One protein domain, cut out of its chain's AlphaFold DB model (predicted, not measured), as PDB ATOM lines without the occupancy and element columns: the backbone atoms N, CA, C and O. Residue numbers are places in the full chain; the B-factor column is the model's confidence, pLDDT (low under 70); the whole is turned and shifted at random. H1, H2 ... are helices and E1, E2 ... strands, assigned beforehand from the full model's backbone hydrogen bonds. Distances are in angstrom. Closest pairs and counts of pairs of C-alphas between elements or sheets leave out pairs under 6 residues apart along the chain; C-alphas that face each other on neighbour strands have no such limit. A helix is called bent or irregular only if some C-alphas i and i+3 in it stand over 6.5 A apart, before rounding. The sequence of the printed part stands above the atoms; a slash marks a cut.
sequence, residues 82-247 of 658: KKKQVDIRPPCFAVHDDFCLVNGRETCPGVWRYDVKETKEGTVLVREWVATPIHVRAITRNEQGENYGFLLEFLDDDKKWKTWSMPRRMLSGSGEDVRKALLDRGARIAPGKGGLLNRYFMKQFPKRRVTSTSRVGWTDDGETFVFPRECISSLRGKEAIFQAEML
ATOM      1  N   LYS A  82      35.147  -0.151  21.873       62.62
ATOM      2  CA  LYS A  82      34.343  -1.006  22.749       62.62
ATOM      3  C   LYS A  82      32.866  -0.690  22.497       62.62
ATOM      4  O   LYS A  82      32.383   0.365  22.898       62.62
ATOM      5  N   LYS A  83      32.152  -1.613  21.844       73.56
ATOM      6  CA  LYS A  83      30.706  -1.507  21.587       73.56
ATOM      7  C   LYS A  83      29.957  -1.294  22.905       73.56
ATOM      8  O   LYS A  83      30.174  -2.019  23.876       73.56
ATOM      9  N   LYS A  84      29.072  -0.297  22.936       82.44
ATOM     10  CA  LYS A  84      28.310   0.081  24.133       82.44
ATOM     11  C   LYS A  84      27.320  -1.027  24.507       82.44
ATOM     12  O   LYS A  84      26.521  -1.444  23.669       82.44
ATOM     13  N   GLN A  85      27.356  -1.477  25.760       81.00
ATOM     14  CA  GLN A  85      26.343  -2.373  26.319       81.00
ATOM     15  C   GLN A  85      25.071  -1.570  26.628       81.00
ATOM     16  O   GLN A  85      25.141  -0.519  27.269       81.00
ATOM     17  N   VAL A  86      23.916  -2.061  26.180       82.62
ATOM     18  CA  VAL A  86      22.608  -1.431  26.399       82.62
ATOM     19  C   VAL A  86      21.680  -2.417  27.103       82.62
ATOM     20  O   VAL A  86      21.496  -3.541  26.637       82.62
ATOM     21  N   ASP A  87      21.099  -1.984  28.222       81.88
ATOM     22  CA  ASP A  87      20.077  -2.735  28.953       81.88
ATOM     23  C   ASP A  87      18.685  -2.437  28.374       81.88
ATOM     24  O   ASP A  87      18.323  -1.278  28.152       81.88
ATOM     25  N   ILE A  88      17.910  -3.486  28.095       86.69
ATOM     26  CA  ILE A  88      16.602  -3.401  27.442       86.69
ATOM     27  C   ILE A  88      15.569  -4.099  28.320       86.69
ATOM     28  O   ILE A  88      15.741  -5.258  28.682       86.69
ATOM     29  N   ARG A  89      14.453  -3.411  28.588       87.06
ATOM     30  CA  ARG A  89      13.300  -3.938  29.334       87.06
ATOM     31  C   ARG A  89      12.123  -4.185  28.385       87.06
ATOM     32  O   ARG A  89      11.416  -3.229  28.058       87.06
ATOM     33  N   PRO A  90      11.920  -5.411  27.879       87.62
ATOM     34  CA  PRO A  90      10.825  -5.716  26.970       87.62
ATOM     35  C   PRO A  90       9.503  -5.926  27.738       87.62
ATOM     36  O   PRO A  90       9.537  -6.198  28.937       87.62
ATOM     37  N   PRO A  91       8.333  -5.826  27.078       91.12
ATOM     38  CA  PRO A  91       8.151  -5.620  25.646       91.12
ATOM     39  C   PRO A  91       8.207  -4.136  25.248       91.12
ATOM     40  O   PRO A  91       7.287  -3.360  25.517       91.12
ATOM     41  N   CYS A  92       9.225  -3.718  24.500       93.31
ATOM     42  CA  CYS A  92       9.464  -2.303  24.196       93.31
ATOM     43  C   CYS A  92       9.946  -2.082  22.759       93.31
ATOM     44  O   CYS A  92      10.197  -3.025  22.012       93.31
ATOM     45  N   PHE A  93       9.989  -0.820  22.345       95.88
ATOM     46  CA  PHE A  93      10.758  -0.408  21.178       95.88
ATOM     47  C   PHE A  93      11.994   0.335  21.670       95.88
ATOM     48  O   PHE A  93      11.892   1.096  22.631       95.88
ATOM     49  N   ALA A  94      13.126   0.147  21.000       95.00
ATOM     50  CA  ALA A  94      14.324   0.940  21.241       95.00
ATOM     51  C   ALA A  94      14.959   1.354  19.915       95.00
ATOM     52  O   ALA A  94      14.822   0.657  18.909       95.00
ATOM     53  N   VAL A  95      15.631   2.501  19.931       96.44
ATOM     54  CA  VAL A  95      16.362   3.045  18.786       96.44
ATOM     55  C   VAL A  95      17.840   3.005  19.131       96.44
ATOM     56  O   VAL A  95      18.233   3.506  20.185       96.44
ATOM     57  N   HIS A  96      18.634   2.393  18.261       96.00
ATOM     58  CA  HIS A  96      20.086   2.327  18.390       96.00
ATOM     59  C   HIS A  96      20.714   3.104  17.242       96.00
ATOM     60  O   HIS A  96      20.460   2.768  16.089       96.00
ATOM     61  N   ASP A  97      21.513   4.121  17.558       94.81
ATOM     62  CA  ASP A  97      22.124   5.008  16.556       94.81
ATOM     63  C   ASP A  97      23.383   4.395  15.928       94.81
ATOM     64  O   ASP A  97      23.682   4.649  14.767       94.81
ATOM     65  N   ASP A  98      24.059   3.524  16.679       93.44
ATOM     66  CA  ASP A  98      25.285   2.826  16.299       93.44
ATOM     67  C   ASP A  98      25.219   1.338  16.670       93.44
ATOM     68  O   ASP A  98      24.308   0.885  17.373       93.44
ATOM     69  N   PHE A  99      26.202   0.564  16.199       92.94
ATOM     70  CA  PHE A  99      26.370  -0.830  16.605       92.94
ATOM     71  C   PHE A  99      26.538  -0.934  18.128       92.94
ATOM     72  O   PHE A  99      27.421  -0.313  18.722       92.94
ATOM     73  N   CYS A 100      25.716  -1.766  18.762       92.31
ATOM     74  CA  CYS A 100      25.713  -1.941  20.212       92.31
ATOM     75  C   CYS A 100      25.604  -3.417  20.613       92.31
ATOM     76  O   CYS A 100      25.314  -4.296  19.795       92.31
ATOM     77  N   LEU A 101      25.862  -3.696  21.891       90.50
ATOM     78  CA  LEU A 101      25.642  -5.007  22.492       90.50
ATOM     79  C   LEU A 101      24.369  -4.955  23.340       90.50
ATOM     80  O   LEU A 101      24.284  -4.198  24.303       90.50
ATOM     81  N   VAL A 102      23.388  -5.785  22.994       86.00
ATOM     82  CA  VAL A 102      22.178  -5.995  23.797       86.00
ATOM     83  C   VAL A 102      22.245  -7.415  24.332       86.00
ATOM     84  O   VAL A 102      22.259  -8.371  23.555       86.00
ATOM     85  N   ASN A 103      22.350  -7.556  25.655       79.94
ATOM     86  CA  ASN A 103      22.556  -8.840  26.338       79.94
ATOM     87  C   ASN A 103      23.715  -9.663  25.737       79.94
ATOM     88  O   ASN A 103      23.577 -10.856  25.474       79.94
ATOM     89  N   GLY A 104      24.845  -9.004  25.449       80.75
ATOM     90  CA  GLY A 104      26.046  -9.647  24.904       80.75
ATOM     91  C   GLY A 104      25.969  -9.996  23.414       80.75
ATOM     92  O   GLY A 104      26.954 -10.468  22.853       80.75
ATOM     93  N   ARG A 105      24.835  -9.742  22.744       84.19
ATOM     94  CA  ARG A 105      24.689  -9.944  21.298       84.19
ATOM     95  C   ARG A 105      24.820  -8.634  20.547       84.19
ATOM     96  O   ARG A 105      24.147  -7.648  20.855       84.19
ATOM     97  N   GLU A 106      25.614  -8.668  19.488       91.06
ATOM     98  CA  GLU A 106      25.723  -7.556  18.557       91.06
ATOM     99  C   GLU A 106      24.370  -7.229  17.920       91.06
ATOM    100  O   GLU A 106      23.566  -8.116  17.596       91.06
ATOM    101  N   THR A 107      24.104  -5.932  17.820       92.19
ATOM    102  CA  THR A 107      22.872  -5.335  17.320       92.19
ATOM    103  C   THR A 107      23.261  -4.176  16.414       92.19
ATOM    104  O   THR A 107      24.018  -3.298  16.825       92.19
ATOM    105  N   CYS A 108      22.778  -4.186  15.173       93.56
ATOM    106  CA  CYS A 108      23.028  -3.099  14.233       93.56
ATOM    107  C   CYS A 108      22.140  -1.873  14.534       93.56
ATOM    108  O   CYS A 108      21.113  -2.012  15.218       93.56
ATOM    109  N   PRO A 109      22.497  -0.687  14.006       95.25
ATOM    110  CA  PRO A 109      21.681   0.513  14.143       95.25
ATOM    111  C   PRO A 109      20.260   0.302  13.615       95.25
ATOM    112  O   PRO A 109      20.048  -0.332  12.575       95.25
ATOM    113  N   GLY A 110      19.269   0.835  14.318       97.00
ATOM    114  CA  GLY A 110      17.888   0.763  13.862       97.00
ATOM    115  C   GLY A 110      16.844   1.026  14.927       97.00
ATOM    116  O   GLY A 110      17.128   1.068  16.123       97.00
ATOM    117  N   VAL A 111      15.600   1.123  14.467       97.88
ATOM    118  CA  VAL A 111      14.429   0.888  15.310       97.88
ATOM    119  C   VAL A 111      14.267  -0.620  15.479       97.88
ATOM    120  O   VAL A 111      14.118  -1.357  14.503       97.88
ATOM    121  N   TRP A 112      14.252  -1.073  16.725       97.44
ATOM    122  CA  TRP A 112      14.086  -2.472  17.096       97.44
ATOM    123  C   TRP A 112      12.839  -2.669  17.948       97.44
ATOM    124  O   TRP A 112      12.541  -1.868  18.840       97.44
ATOM    125  N   ARG A 113      12.140  -3.779  17.711       96.56
ATOM    126  CA  ARG A 113      11.118  -4.310  18.610       96.56
ATOM    127  C   ARG A 113      11.742  -5.406  19.468       96.56
ATOM    128  O   ARG A 113      12.289  -6.361  18.926       96.56
ATOM    129  N   TYR A 114      11.640  -5.261  20.784       95.06
ATOM    130  CA  TYR A 114      12.026  -6.287  21.745       95.06
ATOM    131  C   TYR A 114      10.775  -6.848  22.405       95.06
ATOM    132  O   TYR A 114       9.952  -6.094  22.930       95.06
ATOM    133  N   ASP A 115      10.661  -8.167  22.393       93.44
ATOM    134  CA  ASP A 115       9.590  -8.932  23.013       93.44
ATOM    135  C   ASP A 115      10.178 -10.113  23.782       93.44
ATOM    136  O   ASP A 115      11.367 -10.424  23.700       93.44
ATOM    137  N   VAL A 116       9.329 -10.761  24.561       91.12
ATOM    138  CA  VAL A 116       9.695 -11.920  25.357       91.12
ATOM    139  C   VAL A 116       8.890 -13.111  24.867       91.12
ATOM    140  O   VAL A 116       7.684 -12.991  24.659       91.12
ATOM    141  N   LYS A 117       9.550 -14.254  24.684       89.38
ATOM    142  CA  LYS A 117       8.890 -15.520  24.372       89.38
ATOM    143  C   LYS A 117       9.202 -16.532  25.462       89.38
ATOM    144  O   LYS A 117      10.367 -16.797  25.750       89.38
ATOM    145  N   GLU A 118       8.159 -17.102  26.047       88.50
ATOM    146  CA  GLU A 118       8.311 -18.246  26.935       88.50
ATOM    147  C   GLU A 118       8.642 -19.493  26.117       88.50
ATOM    148  O   GLU A 118       8.021 -19.793  25.092       88.50
ATOM    149  N   THR A 119       9.671 -20.201  26.560       86.25
ATOM    150  CA  THR A 119      10.107 -21.478  26.007       86.25
ATOM    151  C   THR A 119      10.188 -22.498  27.137       86.25
ATOM    152  O   THR A 119      10.171 -22.137  28.313       86.25
ATOM    153  N   LYS A 120      10.306 -23.785  26.795       83.06
ATOM    154  CA  LYS A 120      10.463 -24.856  27.793       83.06
ATOM    155  C   LYS A 120      11.718 -24.688  28.667       83.06
ATOM    156  O   LYS A 120      11.750 -25.204  29.774       83.06
ATOM    157  N   GLU A 121      12.718 -23.952  28.181       79.25
ATOM    158  CA  GLU A 121      14.000 -23.680  28.850       79.25
ATOM    159  C   GLU A 121      14.008 -22.319  29.573       79.25
ATOM    160  O   GLU A 121      15.039 -21.875  30.074       79.25
ATOM    161  N   GLY A 122      12.854 -21.646  29.629       83.94
ATOM    162  CA  GLY A 122      12.680 -20.346  30.259       83.94
ATOM    163  C   GLY A 122      12.380 -19.225  29.269       83.94
ATOM    164  O   GLY A 122      11.914 -19.422  28.143       83.94
ATOM    165  N   THR A 123      12.603 -18.006  29.730       82.94
ATOM    166  CA  THR A 123      12.168 -16.779  29.074       82.94
ATOM    167  C   THR A 123      13.248 -16.250  28.126       82.94
ATOM    168  O   THR A 123      14.321 -15.844  28.570       82.94
ATOM    169  N   VAL A 124      12.976 -16.221  26.817       86.38
ATOM    170  CA  VAL A 124      13.952 -15.794  25.796       86.38
ATOM    171  C   VAL A 124      13.576 -14.434  25.210       86.38
ATOM    172  O   VAL A 124      12.432 -14.192  24.821       86.38
ATOM    173  N   LEU A 125      14.567 -13.546  25.104       86.69
ATOM    174  CA  LEU A 125      14.435 -12.264  24.416       86.69
ATOM    175  C   LEU A 125      14.340 -12.476  22.901       86.69
ATOM    176  O   LEU A 125      15.275 -12.979  22.270       86.69
ATOM    177  N   VAL A 126      13.244 -12.019  22.307       90.56
ATOM    178  CA  VAL A 126      13.061 -11.942  20.858       90.56
ATOM    179  C   VAL A 126      13.284 -10.498  20.421       90.56
ATOM    180  O   VAL A 126      12.803  -9.561  21.057       90.56
ATOM    181  N   ARG A 127      14.037 -10.309  19.337       91.31
ATOM    182  CA  ARG A 127      14.337  -8.992  18.769       91.31
ATOM    183  C   ARG A 127      14.058  -8.978  17.273       91.31
ATOM    184  O   ARG A 127      14.481  -9.885  16.561       91.31
ATOM    185  N   GLU A 128      13.389  -7.937  16.804       95.75
ATOM    186  CA  GLU A 128      13.062  -7.740  15.393       95.75
ATOM    187  C   GLU A 128      13.540  -6.360  14.943       95.75
ATOM    188  O   GLU A 128      13.147  -5.342  15.520       95.75
ATOM    189  N   TRP A 129      14.389  -6.320  13.916       97.31
ATOM    190  CA  TRP A 129      14.786  -5.066  13.278       97.31
ATOM    191  C   TRP A 129      13.618  -4.555  12.433       97.31
ATOM    192  O   TRP A 129      13.047  -5.308  11.640       97.31
ATOM    193  N   VAL A 130      13.224  -3.298  12.632       97.75
ATOM    194  CA  VAL A 130      12.030  -2.706  12.008       97.75
ATOM    195  C   VAL A 130      12.418  -1.750  10.888       97.75
ATOM    196  O   VAL A 130      11.833  -1.810   9.808       97.75
ATOM    197  N   ALA A 131      13.372  -0.858  11.143       97.88
ATOM    198  CA  ALA A 131      13.807   0.172  10.206       97.88
ATOM    199  C   ALA A 131      15.183   0.729  10.596       97.88
ATOM    200  O   ALA A 131      15.697   0.430  11.678       97.88
ATOM    201  N   THR A 132      15.741   1.585   9.737       97.69
ATOM    202  CA  THR A 132      16.870   2.483  10.055       97.69
ATOM    203  C   THR A 132      16.623   3.256  11.367       97.69
ATOM    204  O   THR A 132      15.466   3.342  11.794       97.69
ATOM    205  N   PRO A 133      17.644   3.820  12.048       98.25
ATOM    206  CA  PRO A 133      17.420   4.666  13.218       98.25
ATOM    207  C   PRO A 133      16.445   5.804  12.903       98.25
ATOM    208  O   PRO A 133      16.675   6.591  11.986       98.25
ATOM    209  N   ILE A 134      15.344   5.876  13.651       98.12
ATOM    210  CA  ILE A 134      14.330   6.929  13.544       98.12
ATOM    211  C   ILE A 134      13.977   7.355  14.962       98.12
ATOM    212  O   ILE A 134      13.565   6.525  15.766       98.12
ATOM    213  N   HIS A 135      14.094   8.644  15.258       97.50
ATOM    214  CA  HIS A 135      13.694   9.270  16.512       97.50
ATOM    215  C   HIS A 135      12.476  10.156  16.298       97.50
ATOM    216  O   HIS A 135      12.442  10.979  15.386       97.50
ATOM    217  N   VAL A 136      11.500  10.060  17.199       96.75
ATOM    218  CA  VAL A 136      10.390  11.017  17.272       96.75
ATOM    219  C   VAL A 136      10.755  12.115  18.269       96.75
ATOM    220  O   VAL A 136      10.628  11.948  19.481       96.75
ATOM    221  N   ARG A 137      11.242  13.248  17.758       94.88
ATOM    222  CA  ARG A 137      11.813  14.338  18.567       94.88
ATOM    223  C   ARG A 137      10.762  15.266  19.170       94.88
ATOM    224  O   ARG A 137      10.982  15.805  20.255       94.88
ATOM    225  N   ALA A 138       9.631  15.467  18.495       93.75
ATOM    226  CA  ALA A 138       8.554  16.334  18.974       93.75
ATOM    227  C   ALA A 138       7.188  15.945  18.396       93.75
ATOM    228  O   ALA A 138       7.103  15.285  17.362       93.75
ATOM    229  N   ILE A 139       6.119  16.408  19.048       93.56
ATOM    230  CA  ILE A 139       4.791  16.494  18.427       93.56
ATOM    231  C   ILE A 139       4.669  17.856  17.744       93.56
ATOM    232  O   ILE A 139       4.953  18.881  18.366       93.56
ATOM    233  N   THR A 140       4.214  17.852  16.498       91.75
ATOM    234  CA  THR A 140       3.906  19.058  15.723       91.75
ATOM    235  C   THR A 140       2.400  19.305  15.681       91.75
ATOM    236  O   THR A 140       1.625  18.350  15.792       91.75
ATOM    237  N   ARG A 141       1.981  20.569  15.577       89.00
ATOM    238  CA  ARG A 141       0.585  20.996  15.351       89.00
ATOM    239  C   ARG A 141       0.551  22.422  14.804       89.00
ATOM    240  O   ARG A 141       1.497  23.174  15.034       89.00
ATOM    241  N   ASN A 142      -0.521  22.801  14.113       84.94
ATOM    242  CA  ASN A 142      -0.713  24.199  13.713       84.94
ATOM    243  C   ASN A 142      -1.110  25.089  14.906       84.94
ATOM    244  O   ASN A 142      -1.351  24.601  16.013       84.94
ATOM    245  N   GLU A 143      -1.156  26.402  14.678       78.50
ATOM    246  CA  GLU A 143      -1.494  27.399  15.704       78.50
ATOM    247  C   GLU A 143      -2.914  27.214  16.258       78.50
ATOM    248  O   GLU A 143      -3.147  27.442  17.442       78.50
ATOM    249  N   GLN A 144      -3.832  26.690  15.440       82.19
ATOM    250  CA  GLN A 144      -5.206  26.360  15.831       82.19
ATOM    251  C   GLN A 144      -5.303  25.095  16.707       82.19
ATOM    252  O   GLN A 144      -6.382  24.733  17.166       82.19
ATOM    253  N   GLY A 145      -4.185  24.406  16.964       82.62
ATOM    254  CA  GLY A 145      -4.166  23.194  17.779       82.62
ATOM    255  C   GLY A 145      -4.639  21.935  17.049       82.62
ATOM    256  O   GLY A 145      -4.929  20.935  17.703       82.62
ATOM    257  N   GLU A 146      -4.672  21.967  15.720       85.25
ATOM    258  CA  GLU A 146      -5.058  20.897  14.802       85.25
ATOM    259  C   GLU A 146      -3.849  20.390  13.982       85.25
ATOM    260  O   GLU A 146      -2.692  20.739  14.234       85.25
ATOM    261  N   ASN A 147      -4.099  19.537  12.980       85.19
ATOM    262  CA  ASN A 147      -3.081  19.028  12.047       85.19
ATOM    263  C   ASN A 147      -1.857  18.398  12.737       85.19
ATOM    264  O   ASN A 147      -0.711  18.631  12.347       85.19
ATOM    265  N   TYR A 148      -2.103  17.569  13.755       92.19
ATOM    266  CA  TYR A 148      -1.039  16.927  14.523       92.19
ATOM    267  C   TYR A 148      -0.092  16.089  13.657       92.19
ATOM    268  O   TYR A 148      -0.506  15.368  12.743       92.19
ATOM    269  N   GLY A 149       1.184  16.118  14.020       93.56
ATOM    270  CA  GLY A 149       2.246  15.347  13.392       93.56
ATOM    271  C   GLY A 149       3.344  14.937  14.365       93.56
ATOM    272  O   GLY A 149       3.199  15.015  15.595       93.56
ATOM    273  N   PHE A 150       4.437  14.451  13.791       94.50
ATOM    274  CA  PHE A 150       5.668  14.119  14.489       94.50
ATOM    275  C   PHE A 150       6.859  14.736  13.760       94.50
ATOM    276  O   PHE A 150       7.005  14.556  12.554       94.50
ATOM    277  N   LEU A 151       7.737  15.402  14.506       93.75
ATOM    278  CA  LEU A 151       9.057  15.762  14.001       93.75
ATOM    279  C   LEU A 151       9.967  14.541  14.126       93.75
ATOM    280  O   LEU A 151      10.331  14.146  15.239       93.75
ATOM    281  N   LEU A 152      10.293  13.943  12.987       95.06
ATOM    282  CA  LEU A 152      11.181  12.799  12.873       95.06
ATOM    283  C   LEU A 152      12.614  13.264  12.634       95.06
ATOM    284  O   LEU A 152      12.838  14.231  11.909       95.06
ATOM    285  N   GLU A 153      13.566  12.537  13.201       95.75
ATOM    286  CA  GLU A 153      14.983  12.592  12.847       95.75
ATOM    287  C   GLU A 153      15.451  11.165  12.558       95.75
ATOM    288  O   GLU A 153      15.278  10.287  13.400       95.75
ATOM    289  N   PHE A 154      15.974  10.902  11.366       96.12
ATOM    290  CA  PHE A 154      16.306   9.547  10.931       96.12
ATOM    291  C   PHE A 154      17.566   9.495  10.077       96.12
ATOM    292  O   PHE A 154      17.940  10.487   9.456       96.12
ATOM    293  N   LEU A 155      18.207   8.331  10.056       96.00
ATOM    294  CA  LEU A 155      19.445   8.097   9.319       96.00
ATOM    295  C   LEU A 155      19.141   7.532   7.926       96.00
ATOM    296  O   LEU A 155      18.424   6.533   7.810       96.00
ATOM    297  N   ASP A 156      19.685   8.155   6.884       94.12
ATOM    298  CA  ASP A 156      19.631   7.615   5.523       94.12
ATOM    299  C   ASP A 156      20.778   6.632   5.219       94.12
ATOM    300  O   ASP A 156      21.695   6.438   6.023       94.12
ATOM    301  N   ASP A 157      20.725   5.998   4.047       91.62
ATOM    302  CA  ASP A 157      21.752   5.052   3.592       91.62
ATOM    303  C   ASP A 157      23.131   5.702   3.337       91.62
ATOM    304  O   ASP A 157      24.149   5.013   3.411       91.62
ATOM    305  N   ASP A 158      23.189   7.028   3.159       93.38
ATOM    306  CA  ASP A 158      24.433   7.810   3.081       93.38
ATOM    307  C   ASP A 158      24.987   8.185   4.471       93.38
ATOM    308  O   ASP A 158      25.947   8.956   4.582       93.38
ATOM    309  N   LYS A 159      24.392   7.644   5.546       90.62
ATOM    310  CA  LYS A 159      24.722   7.917   6.954       90.62
ATOM    311  C   LYS A 159      24.546   9.386   7.353       90.62
ATOM    312  O   LYS A 159      25.218   9.874   8.263       90.62
ATOM    313  N   LYS A 160      23.632  10.098   6.697       93.25
ATOM    314  CA  LYS A 160      23.261  11.474   7.030       93.25
ATOM    315  C   LYS A 160      21.957  11.483   7.815       93.25
ATOM    316  O   LYS A 160      20.964  10.862   7.435       93.25
ATOM    317  N   TRP A 161      21.956  12.224   8.919       93.69
ATOM    318  CA  TRP A 161      20.738  12.497   9.668       93.69
ATOM    319  C   TRP A 161      19.858  13.478   8.894       93.69
ATOM    320  O   TRP A 161      20.305  14.545   8.468       93.69
ATOM    321  N   LYS A 162      18.591  13.111   8.722       90.50
ATOM    322  CA  LYS A 162      17.553  13.902   8.063       90.50
ATOM    323  C   LYS A 162      16.422  14.179   9.034       90.50
ATOM    324  O   LYS A 162      16.060  13.324   9.840       90.50
ATOM    325  N   THR A 163      15.822  15.356   8.917       90.06
ATOM    326  CA  THR A 163      14.629  15.729   9.675       90.06
ATOM    327  C   THR A 163      13.407  15.798   8.767       90.06
ATOM    328  O   THR A 163      13.491  16.171   7.596       90.06
ATOM    329  N   TRP A 164      12.247  15.418   9.299       90.31
ATOM    330  CA  TRP A 164      10.980  15.528   8.581       90.31
ATOM    331  C   TRP A 164       9.813  15.720   9.546       90.31
ATOM    332  O   TRP A 164       9.602  14.918  10.453       90.31
ATOM    333  N   SER A 165       9.028  16.778   9.335       90.25
ATOM    334  CA  SER A 165       7.744  16.952  10.014       90.25
ATOM    335  C   SER A 165       6.676  16.117   9.313       90.25
ATOM    336  O   SER A 165       6.079  16.554   8.329       90.25
ATOM    337  N   MET A 166       6.445  14.907   9.817       93.00
ATOM    338  CA  MET A 166       5.493  13.941   9.277       93.00
ATOM    339  C   MET A 166       4.066  14.219   9.787       93.00
ATOM    340  O   MET A 166       3.823  14.101  10.994       93.00
ATOM    341  N   PRO A 167       3.082  14.498   8.907       92.25
ATOM    342  CA  PRO A 167       1.671  14.532   9.288       92.25
ATOM    343  C   PRO A 167       1.206  13.199   9.894       92.25
ATOM    344  O   PRO A 167       1.319  12.146   9.264       92.25
ATOM    345  N   ARG A 168       0.585  13.222  11.081       92.88
ATOM    346  CA  ARG A 168       0.160  11.984  11.767       92.88
ATOM    347  C   ARG A 168      -0.937  11.245  11.003       92.88
ATOM    348  O   ARG A 168      -1.015  10.025  11.086       92.88
ATOM    349  N   ARG A 169      -1.738  11.957  10.202       91.38
ATOM    350  CA  ARG A 169      -2.771  11.361   9.334       91.38
ATOM    351  C   ARG A 169      -2.221  10.362   8.309       91.38
ATOM    352  O   ARG A 169      -2.961   9.476   7.893       91.38
ATOM    353  N   MET A 170      -0.936  10.447   7.954       92.44
ATOM    354  CA  MET A 170      -0.287   9.470   7.068       92.44
ATOM    355  C   MET A 170      -0.159   8.079   7.714       92.44
ATOM    356  O   MET A 170       0.048   7.099   7.008       92.44
ATOM    357  N   LEU A 171      -0.301   7.967   9.042       92.62
ATOM    358  CA  LEU A 171      -0.341   6.682   9.752       92.62
ATOM    359  C   LEU A 171      -1.710   5.985   9.660       92.62
ATOM    360  O   LEU A 171      -1.865   4.897  10.211       92.62
ATOM    361  N   SER A 172      -2.706   6.595   9.009       89.19
ATOM    362  CA  SER A 172      -4.016   5.969   8.816       89.19
ATOM    363  C   SER A 172      -3.929   4.700   7.955       89.19
ATOM    364  O   SER A 172      -3.033   4.532   7.122       89.19
ATOM    365  N   GLY A 173      -4.858   3.767   8.186       89.50
ATOM    366  CA  GLY A 173      -4.877   2.475   7.500       89.50
ATOM    367  C   GLY A 173      -3.583   1.685   7.718       89.50
ATOM    368  O   GLY A 173      -3.167   1.446   8.851       89.50
ATOM    369  N   SER A 174      -2.935   1.273   6.623       88.69
ATOM    370  CA  SER A 174      -1.679   0.519   6.687       88.69
ATOM    371  C   SER A 174      -0.445   1.404   6.896       88.69
ATOM    372  O   SER A 174       0.634   0.857   7.102       88.69
ATOM    373  N   GLY A 175      -0.547   2.740   6.856       92.06
ATOM    374  CA  GLY A 175       0.593   3.671   6.933       92.06
ATOM    375  C   GLY A 175       1.544   3.610   5.731       92.06
ATOM    376  O   GLY A 175       2.752   3.793   5.875       92.06
ATOM    377  N   GLU A 176       1.025   3.277   4.549       93.25
ATOM    378  CA  GLU A 176       1.813   3.172   3.315       93.25
ATOM    379  C   GLU A 176       2.477   4.491   2.917       93.25
ATOM    380  O   GLU A 176       3.648   4.488   2.541       93.25
ATOM    381  N   ASP A 177       1.775   5.612   3.083       91.50
ATOM    382  CA  ASP A 177       2.281   6.935   2.715       91.50
ATOM    383  C   ASP A 177       3.528   7.314   3.523       91.50
ATOM    384  O   ASP A 177       4.494   7.839   2.970       91.50
ATOM    385  N   VAL A 178       3.558   6.984   4.823       93.88
ATOM    386  CA  VAL A 178       4.749   7.189   5.667       93.88
ATOM    387  C   VAL A 178       5.921   6.364   5.159       93.88
ATOM    388  O   VAL A 178       7.038   6.868   5.073       93.88
ATOM    389  N   ARG A 179       5.679   5.096   4.803       94.88
ATOM    390  CA  ARG A 179       6.742   4.220   4.305       94.88
ATOM    391  C   ARG A 179       7.302   4.716   2.981       94.88
ATOM    392  O   ARG A 179       8.519   4.774   2.859       94.88
ATOM    393  N   LYS A 180       6.443   5.107   2.033       93.81
ATOM    394  CA  LYS A 180       6.870   5.699   0.755       93.81
ATOM    395  C   LYS A 180       7.755   6.918   0.997       93.81
ATOM    396  O   LYS A 180       8.876   6.947   0.512       93.81
ATOM    397  N   ALA A 181       7.300   7.858   1.825       91.56
ATOM    398  CA  ALA A 181       8.040   9.084   2.116       91.56
ATOM    399  C   ALA A 181       9.395   8.845   2.814       91.56
ATOM    400  O   ALA A 181      10.355   9.567   2.540       91.56
ATOM    401  N   LEU A 182       9.481   7.853   3.709       93.94
ATOM    402  CA  LEU A 182      10.734   7.456   4.362       93.94
ATOM    403  C   LEU A 182      11.704   6.789   3.375       93.94
ATOM    404  O   LEU A 182      12.872   7.172   3.332       93.94
ATOM    405  N   LEU A 183      11.216   5.842   2.565       94.44
ATOM    406  CA  LEU A 183      12.014   5.146   1.546       94.44
ATOM    407  C   LEU A 183      12.594   6.129   0.523       94.44
ATOM    408  O   LEU A 183      13.786   6.080   0.240       94.44
ATOM    409  N   ASP A 184      11.783   7.081   0.060       91.69
ATOM    410  CA  ASP A 184      12.193   8.124  -0.891       91.69
ATOM    411  C   ASP A 184      13.304   9.034  -0.332       91.69
ATOM    412  O   ASP A 184      14.093   9.627  -1.061       91.69
ATOM    413  N   ARG A 185      13.408   9.119   1.002       90.06
ATOM    414  CA  ARG A 185      14.447   9.881   1.710       90.06
ATOM    415  C   ARG A 185      15.644   9.026   2.128       90.06
ATOM    416  O   ARG A 185      16.513   9.543   2.833       90.06
ATOM    417  N   GLY A 186      15.717   7.773   1.683       93.62
ATOM    418  CA  GLY A 186      16.839   6.864   1.923       93.62
ATOM    419  C   GLY A 186      16.769   6.095   3.243       93.62
ATOM    420  O   GLY A 186      17.771   5.528   3.660       93.62
ATOM    421  N   ALA A 187      15.620   6.077   3.926       95.50
ATOM    422  CA  ALA A 187      15.432   5.230   5.100       95.50
ATOM    423  C   ALA A 187      15.068   3.800   4.685       95.50
ATOM    424  O   ALA A 187      14.168   3.594   3.876       95.50
ATOM    425  N   ARG A 188      15.686   2.793   5.308       96.50
ATOM    426  CA  ARG A 188      15.322   1.382   5.094       96.50
ATOM    427  C   ARG A 188      14.275   0.902   6.087       96.50
ATOM    428  O   ARG A 188      14.302   1.267   7.262       96.50
ATOM    429  N   ILE A 189      13.381   0.036   5.616       96.88
ATOM    430  CA  ILE A 189      12.305  -0.577   6.403       96.88
ATOM    431  C   ILE A 189      12.327  -2.082   6.148       96.88
ATOM    432  O   ILE A 189      12.398  -2.523   5.003       96.88
ATOM    433  N   ALA A 190      12.265  -2.875   7.213       96.75
ATOM    434  CA  ALA A 190      12.281  -4.325   7.114       96.75
ATOM    435  C   ALA A 190      11.033  -4.856   6.374       96.75
ATOM    436  O   ALA A 190       9.909  -4.424   6.676       96.75
ATOM    437  N   PRO A 191      11.190  -5.826   5.450       93.88
ATOM    438  CA  PRO A 191      10.065  -6.441   4.750       93.88
ATOM    439  C   PRO A 191       9.005  -6.983   5.718       93.88
ATOM    440  O   PRO A 191       9.319  -7.627   6.718       93.88
ATOM    441  N   GLY A 192       7.732  -6.686   5.446       93.62
ATOM    442  CA  GLY A 192       6.605  -7.118   6.282       93.62
ATOM    443  C   GLY A 192       6.496  -6.436   7.656       93.62
ATOM    444  O   GLY A 192       5.538  -6.698   8.381       93.62
ATOM    445  N   LYS A 193       7.411  -5.530   8.035       95.25
ATOM    446  CA  LYS A 193       7.401  -4.866   9.358       95.25
ATOM    447  C   LYS A 193       6.734  -3.489   9.372       95.25
ATOM    448  O   LYS A 193       6.812  -2.779  10.371       95.25
ATOM    449  N   GLY A 194       6.004  -3.124   8.316       93.62
ATOM    450  CA  GLY A 194       5.281  -1.847   8.245       93.62
ATOM    451  C   GLY A 194       4.303  -1.627   9.409       93.62
ATOM    452  O   GLY A 194       4.247  -0.533   9.965       93.62
ATOM    453  N   GLY A 195       3.603  -2.678   9.850       95.38
ATOM    454  CA  GLY A 195       2.723  -2.605  11.023       95.38
ATOM    455  C   GLY A 195       3.472  -2.336  12.335       95.38
ATOM    456  O   GLY A 195       2.999  -1.554  13.163       95.38
ATOM    457  N   LEU A 196       4.668  -2.916  12.514       96.25
ATOM    458  CA  LEU A 196       5.517  -2.630  13.677       96.25
ATOM    459  C   LEU A 196       6.023  -1.189  13.660       96.25
ATOM    460  O   LEU A 196       6.046  -0.560  14.713       96.25
ATOM    461  N   LEU A 197       6.370  -0.653  12.488       96.88
ATOM    462  CA  LEU A 197       6.791   0.740  12.349       96.88
ATOM    463  C   LEU A 197       5.658   1.719  12.701       96.88
ATOM    464  O   LEU A 197       5.867   2.658  13.467       96.88
ATOM    465  N   ASN A 198       4.430   1.469  12.234       95.81
ATOM    466  CA  ASN A 198       3.276   2.286  12.631       95.81
ATOM    467  C   ASN A 198       3.038   2.222  14.145       95.81
ATOM    468  O   ASN A 198       2.809   3.247  14.790       95.81
ATOM    469  N   ARG A 199       3.131   1.020  14.733       95.38
ATOM    470  CA  ARG A 199       3.006   0.828  16.184       95.38
ATOM    471  C   ARG A 199       4.120   1.542  16.949       95.38
ATOM    472  O   ARG A 199       3.844   2.088  18.014       95.38
ATOM    473  N   TYR A 200       5.344   1.548  16.418       97.06
ATOM    474  CA  TYR A 200       6.465   2.304  16.970       97.06
ATOM    475  C   TYR A 200       6.103   3.788  17.068       97.06
ATOM    476  O   TYR A 200       6.144   4.322  18.176       97.06
ATOM    477  N   PHE A 201       5.664   4.415  15.968       96.44
ATOM    478  CA  PHE A 201       5.282   5.831  15.947       96.44
ATOM    479  C   PHE A 201       4.129   6.152  16.902       96.44
ATOM    480  O   PHE A 201       4.213   7.109  17.668       96.44
ATOM    481  N   MET A 202       3.076   5.328  16.915       93.75
ATOM    482  CA  MET A 202       1.909   5.540  17.783       93.75
ATOM    483  C   MET A 202       2.207   5.352  19.278       93.75
ATOM    484  O   MET A 202       1.435   5.816  20.113       93.75
ATOM    485  N   LYS A 203       3.322   4.696  19.627       94.25
ATOM    486  CA  LYS A 203       3.804   4.561  21.009       94.25
ATOM    487  C   LYS A 203       4.799   5.650  21.429       94.25
ATOM    488  O   LYS A 203       5.320   5.573  22.539       94.25
ATOM    489  N   GLN A 204       5.083   6.639  20.579       93.88
ATOM    490  CA  GLN A 204       5.978   7.739  20.939       93.88
ATOM    491  C   GLN A 204       5.221   8.881  21.621       93.88
ATOM    492  O   GLN A 204       4.234   9.400  21.100       93.88
ATOM    493  N   PHE A 205       5.746   9.323  22.764       92.62
ATOM    494  CA  PHE A 205       5.175  10.400  23.577       92.62
ATOM    495  C   PHE A 205       6.239  11.458  23.915       92.62
ATOM    496  O   PHE A 205       6.549  11.669  25.091       92.62
ATOM    497  N   PRO A 206       6.852  12.129  22.920       92.94
ATOM    498  CA  PRO A 206       7.849  13.152  23.216       92.94
ATOM    499  C   PRO A 206       7.191  14.311  23.978       92.94
ATOM    500  O   PRO A 206       6.036  14.664  23.725       92.94
ATOM    501  N   LYS A 207       7.925  14.940  24.903       90.69
ATOM    502  CA  LYS A 207       7.432  16.110  25.653       90.69
ATOM    503  C   LYS A 207       7.492  17.398  24.826       90.69
ATOM    504  O   LYS A 207       6.617  18.248  24.955       90.69
ATOM    505  N   ARG A 208       8.488  17.518  23.941       91.50
ATOM    506  CA  ARG A 208       8.677  18.689  23.075       91.50
ATOM    507  C   ARG A 208       7.473  18.876  22.143       91.50
ATOM    508  O   ARG A 208       6.932  17.910  21.587       91.50
ATOM    509  N   ARG A 209       7.053  20.128  21.986       88.00
ATOM    510  CA  ARG A 209       6.017  20.576  21.049       88.00
ATOM    511  C   ARG A 209       6.641  21.589  20.100       88.00
ATOM    512  O   ARG A 209       7.477  22.374  20.536       88.00
ATOM    513  N   VAL A 210       6.272  21.526  18.828       87.62
ATOM    514  CA  VAL A 210       6.753  22.446  17.791       87.62
ATOM    515  C   VAL A 210       5.559  22.914  16.964       87.62
ATOM    516  O   VAL A 210       4.666  22.120  16.666       87.62
ATOM    517  N   THR A 211       5.527  24.196  16.616       87.62
ATOM    518  CA  THR A 211       4.506  24.737  15.718       87.62
ATOM    519  C   THR A 211       4.795  24.272  14.293       87.62
ATOM    520  O   THR A 211       5.943  24.235  13.858       87.62
ATOM    521  N   SER A 212       3.765  23.886  13.549       86.44
ATOM    522  CA  SER A 212       3.896  23.488  12.148       86.44
ATOM    523  C   SER A 212       2.902  24.206  11.260       86.44
ATOM    524  O   SER A 212       1.745  24.371  11.638       86.44
ATOM    525  N   THR A 213       3.317  24.522  10.043       85.38
ATOM    526  CA  THR A 213       2.443  25.073   9.005       85.38
ATOM    527  C   THR A 213       2.357  24.116   7.824       85.38
ATOM    528  O   THR A 213       3.311  23.412   7.507       85.38
ATOM    529  N   SER A 214       1.208  24.084   7.156       79.50
ATOM    530  CA  SER A 214       1.019  23.351   5.899       79.50
ATOM    531  C   SER A 214       1.349  24.198   4.665       79.50
ATOM    532  O   SER A 214       1.100  23.756   3.540       79.50
ATOM    533  N   ARG A 215       1.867  25.421   4.852       83.25
ATOM    534  CA  ARG A 215       2.116  26.411   3.793       83.25
ATOM    535  C   ARG A 215       3.475  27.088   3.991       83.25
ATOM    536  O   ARG A 215       3.864  27.352   5.124       83.25
ATOM    537  N   VAL A 216       4.172  27.349   2.887       89.44
ATOM    538  CA  VAL A 216       5.372  28.207   2.831       89.44
ATOM    539  C   VAL A 216       4.937  29.676   2.920       89.44
ATOM    540  O   VAL A 216       3.778  29.977   2.622       89.44
ATOM    541  N   GLY A 217       5.833  30.572   3.325       92.19
ATOM    542  CA  GLY A 217       5.589  32.007   3.460       92.19
ATOM    543  C   GLY A 217       5.321  32.428   4.902       92.19
ATOM    544  O   GLY A 217       5.767  31.776   5.848       92.19
ATOM    545  N   TRP A 218       4.599  33.528   5.081       91.69
ATOM    546  CA  TRP A 218       4.283  34.067   6.401       91.69
ATOM    547  C   TRP A 218       3.310  33.172   7.182       91.69
ATOM    548  O   TRP A 218       2.320  32.685   6.627       91.69
ATOM    549  N   THR A 219       3.554  33.024   8.486       87.81
ATOM    550  CA  THR A 219       2.535  32.605   9.461       87.81
ATOM    551  C   THR A 219       1.408  33.634   9.547       87.81
ATOM    552  O   THR A 219       1.564  34.775   9.107       87.81
ATOM    553  N   ASP A 220       0.258  33.242  10.102       81.69
ATOM    554  CA  ASP A 220      -0.925  34.113  10.167       81.69
ATOM    555  C   ASP A 220      -0.667  35.375  11.014       81.69
ATOM    556  O   ASP A 220      -1.176  36.446  10.686       81.69
ATOM    557  N   ASP A 221       0.178  35.279  12.050       83.50
ATOM    558  CA  ASP A 221       0.633  36.423  12.855       83.50
ATOM    559  C   ASP A 221       1.712  37.283  12.165       83.50
ATOM    560  O   ASP A 221       2.049  38.364  12.641       83.50
ATOM    561  N   GLY A 222       2.265  36.817  11.041       87.38
ATOM    562  CA  GLY A 222       3.341  37.482  10.313       87.38
ATOM    563  C   GLY A 222       4.684  37.526  11.054       87.38
ATOM    564  O   GLY A 222       5.590  38.224  10.600       87.38
ATOM    565  N   GLU A 223       4.853  36.817  12.170       87.94
ATOM    566  CA  GLU A 223       6.077  36.860  12.987       87.94
ATOM    567  C   GLU A 223       7.115  35.808  12.565       87.94
ATOM    568  O   GLU A 223       8.258  35.829  13.026       87.94
ATOM    569  N   THR A 224       6.739  34.873  11.688       91.06
ATOM    570  CA  THR A 224       7.638  33.842  11.162       91.06
ATOM    571  C   THR A 224       7.443  33.672   9.661       91.06
ATOM    572  O   THR A 224       6.322  33.543   9.174       91.06
ATOM    573  N   PHE A 225       8.547  33.642   8.920       93.25
ATOM    574  CA  PHE A 225       8.572  33.281   7.509       93.25
ATOM    575  C   PHE A 225       9.094  31.854   7.365       93.25
ATOM    576  O   PHE A 225      10.213  31.543   7.780       93.25
ATOM    577  N   VAL A 226       8.287  30.969   6.792       91.88
ATOM    578  CA  VAL A 226       8.595  29.545   6.666       91.88
ATOM    579  C   VAL A 226       9.012  29.234   5.237       91.88
ATOM    580  O   VAL A 226       8.247  29.462   4.310       91.88
ATOM    581  N   PHE A 227      10.200  28.659   5.071       89.81
ATOM    582  CA  PHE A 227      10.694  28.043   3.840       89.81
ATOM    583  C   PHE A 227      10.436  26.522   3.872       89.81
ATOM    584  O   PHE A 227      10.129  25.964   4.930       89.81
ATOM    585  N   PRO A 228      10.600  25.789   2.753       84.25
ATOM    586  CA  PRO A 228      10.387  24.340   2.739       84.25
ATOM    587  C   PRO A 228      11.236  23.549   3.748       84.25
ATOM    588  O   PRO A 228      10.808  22.490   4.208       84.25
ATOM    589  N   ARG A 229      12.444  24.028   4.079       79.75
ATOM    590  CA  ARG A 229      13.414  23.312   4.936       79.75
ATOM    591  C   ARG A 229      13.831  24.058   6.200       79.75
ATOM    592  O   ARG A 229      14.498  23.477   7.049       79.75
ATOM    593  N   GLU A 230      13.463  25.323   6.331       85.38
ATOM    594  CA  GLU A 230      13.876  26.184   7.438       85.38
ATOM    595  C   GLU A 230      12.842  27.292   7.655       85.38
ATOM    596  O   GLU A 230      11.895  27.427   6.887       85.38
ATOM    597  N   CYS A 231      13.000  28.085   8.706       90.00
ATOM    598  CA  CYS A 231      12.182  29.272   8.923       90.00
ATOM    599  C   CYS A 231      13.030  30.380   9.540       90.00
ATOM    600  O   CYS A 231      14.088  30.116  10.114       90.00
ATOM    601  N   ILE A 232      12.541  31.609   9.431       90.38
ATOM    602  CA  ILE A 232      13.113  32.795  10.064       90.38
ATOM    603  C   ILE A 232      12.011  33.394  10.934       90.38
ATOM    604  O   ILE A 232      10.898  33.589  10.454       90.38
ATOM    605  N   SER A 233      12.292  33.655  12.210       88.31
ATOM    606  CA  SER A 233      11.303  34.156  13.174       88.31
ATOM    607  C   SER A 233      11.823  35.392  13.904       88.31
ATOM    608  O   SER A 233      13.001  35.451  14.261       88.31
ATOM    609  N   SER A 234      10.943  36.365  14.165       83.62
ATOM    610  CA  SER A 234      11.243  37.560  14.976       83.62
ATOM    611  C   SER A 234      11.424  37.244  16.466       83.62
ATOM    612  O   SER A 234      12.011  38.035  17.215       83.62
ATOM    613  N   LEU A 235      10.902  36.100  16.924       78.00
ATOM    614  CA  LEU A 235      10.870  35.703  18.327       78.00
ATOM    615  C   LEU A 235      11.575  34.364  18.525       78.00
ATOM    616  O   LEU A 235      11.204  33.334  17.961       78.00
ATOM    617  N   ARG A 236      12.573  34.355  19.412       72.25
ATOM    618  CA  ARG A 236      13.260  33.123  19.807       72.25
ATOM    619  C   ARG A 236      12.239  32.116  20.355       72.25
ATOM    620  O   ARG A 236      11.508  32.431  21.289       72.25
ATOM    621  N   GLY A 237      12.211  30.910  19.787       67.25
ATOM    622  CA  GLY A 237      11.295  29.840  20.199       67.25
ATOM    623  C   GLY A 237       9.915  29.839  19.525       67.25
ATOM    624  O   GLY A 237       9.132  28.939  19.818       67.25
ATOM    625  N   LYS A 238       9.622  30.778  18.609       73.06
ATOM    626  CA  LYS A 238       8.425  30.755  17.737       73.06
ATOM    627  C   LYS A 238       8.653  30.046  16.388       73.06
ATOM    628  O   LYS A 238       7.867  30.197  15.461       73.06
ATOM    629  N   GLU A 239       9.715  29.256  16.273       77.06
ATOM    630  CA  GLU A 239      10.042  28.509  15.055       77.06
ATOM    631  C   GLU A 239       8.866  27.628  14.601       77.06
ATOM    632  O   GLU A 239       8.294  26.862  15.386       77.06
ATOM    633  N   ALA A 240       8.534  27.718  13.313       81.25
ATOM    634  CA  ALA A 240       7.508  26.910  12.678       81.25
ATOM    635  C   ALA A 240       8.138  26.008  11.613       81.25
ATOM    636  O   ALA A 240       8.941  26.453  10.797       81.25
ATOM    637  N   ILE A 241       7.764  24.729  11.607       83.19
ATOM    638  CA  ILE A 241       8.268  23.765  10.624       83.19
ATOM    639  C   ILE A 241       7.211  23.526   9.548       83.19
ATOM    640  O   ILE A 241       6.038  23.287   9.846       83.19
ATOM    641  N   PHE A 242       7.631  23.545   8.286       77.00
ATOM    642  CA  PHE A 242       6.770  23.152   7.181       77.00
ATOM    643  C   PHE A 242       6.448  21.650   7.255       77.00
ATOM    644  O   PHE A 242       7.330  20.789   7.198       77.00
ATOM    645  N   GLN A 243       5.164  21.330   7.407       81.00
ATOM    646  CA  GLN A 243       4.643  19.972   7.503       81.00
ATOM    647  C   GLN A 243       3.944  19.589   6.200       81.00
ATOM    648  O   GLN A 243       2.811  19.997   5.933       81.00
ATOM    649  N   ALA A 244       4.604  18.732   5.426       74.88
ATOM    650  CA  ALA A 244       4.100  18.229   4.158       74.88
ATOM    651  C   ALA A 244       4.351  16.723   4.008       74.88
ATOM    652  O   ALA A 244       5.312  16.175   4.553       74.88
ATOM    653  N   GLU A 245       3.471  16.063   3.250       67.44
ATOM    654  CA  GLU A 245       3.596  14.640   2.892       67.44
ATOM    655  C   GLU A 245       4.864  14.402   2.061       67.44
ATOM    656  O   GLU A 245       5.666  13.521   2.362       67.44
ATOM    657  N   MET A 246       5.093  15.264   1.072       60.78
ATOM    658  CA  MET A 246       6.319  15.332   0.286       60.78
ATOM    659  C   MET A 246       6.865  16.751   0.389       60.78
ATOM    660  O   MET A 246       6.118  17.718   0.239       60.78
ATOM    661  N   LEU A 247       8.159  16.874   0.678       57.00
ATOM    662  CA  LEU A 247       8.859  18.133   0.460       57.00
ATOM    663  C   LEU A 247       9.045  18.224  -1.053       57.00
ATOM    664  O   LEU A 247       9.565  17.275  -1.636       57.00
TER     665      LEU A 247
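Overview. This is residues 82 to 247 of the 658 residues of the protein "DUF927 domain-containing protein" of Nitrosococcus oceani (strain ATCC 19707 / BCRC 17464 / NCIMB 11848 / C-107) (UniProt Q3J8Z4). A curled sheet of five strands, folded into two leaves, makes the middle of an elongated model; the long hairpin E5 and E6 reaches to one end, and the small hairpin E11 and E12 makes the other. H3 lies between the five-stranded sheet and the sheet E2, E5, E6, while the small sheet E1, E3, E4 lies off to one side. The printed part has 166 residues, with E1 to E9, then H1 to H3, then E10 to E13, class mixed. The sheets E9 E8 E7 E10 E13 and E1 E3 E4 are mixed, E2 E5 E6 and E11 E12 antiparallel. It is only just compact, close to loose, with a radius of gyration of the C-alphas of 18.1 A and spans of 64 by 38 by 28 A.

Arrangement. Start at E1, residues 84 to 86, parallel to E3, residues 100 to 102, with N 86 and O 101 at 2.9 A. E3 forms a hairpin with E4, residues 105 to 107, N 102 and O 105 at 2.9 A. E2, residues 92 to 96, is antiparallel to E5, residues 110 to 119, N 94 and O 112 at 3.0 A. E5 forms a hairpin with E6, residues 122 to 131, N 115 and O 126 at 2.9 A. E6 runs on into E7, residues 134 to 141, at 65 degrees, and E7 bends by 59 degrees at residue 137. Two hairpins, E7 with E8, residues 149 to 155, and E8 with E9, residues 161 to 167, form a meander, each strand the antiparallel neighbour of the one before; look at N 151 and O 138, 2.9 A, and N 152 and O 164, 2.8 A. H1, residues 168 to 171, stands at this sheet's level, height 2.3 A, and touches H2, residues 176 to 184, only at the corner, C-alphas 170 and 177 being closest at 5.7 A. H2 only grazes the sheet, as does H3, residues 194 to 202. H3 is on the sheet E2 E5 E6 at a height of 9.3 A, across the strands, at 77 degrees to E5 on the local plane. In H2 and H3 every O i to N i+4 pair is within hydrogen-bond range; H1 is too short for one. E10, residues 209 to 213, is parallel to E7, N 210 and O 139 at 3.0 A, and to E13, residues 240 to 242, N 241 and O 211 at 2.9 A. In this strongly twisted folded sheet, bent back on itself, E9 and E8 face E10 and E13, with E7 as the hinge. E11, residues 224 to 226, and E12, residues 231 to 233, form a hairpin, N 225 and O 232 at 2.8 A; the closest C-alphas of E11 and E13, 226 and 240, are 6.7 A apart.

Along the chain. Find C-alpha 84, where E1 begins, at (28.310, 0.081, 24.133). E5 runs 26.5 A and E6 28.7 A, to C-alpha 131 at (13.807, 0.172, 10.206). E7 measures 19.8 A, E8 19.1 A, E9 19.2 A, H2 12.2 A and H3 12.5 A. E13 ends at C-alpha 242, (6.770, 23.152, 7.181).

Size, cuts and confidence. The two C-alphas farthest apart, those of Lys 120 and Gly 222, are 65.1 A apart. The printed part has no cut, and no link is long. Confidence is under 70 at residues 82, 237 and 245 to 247.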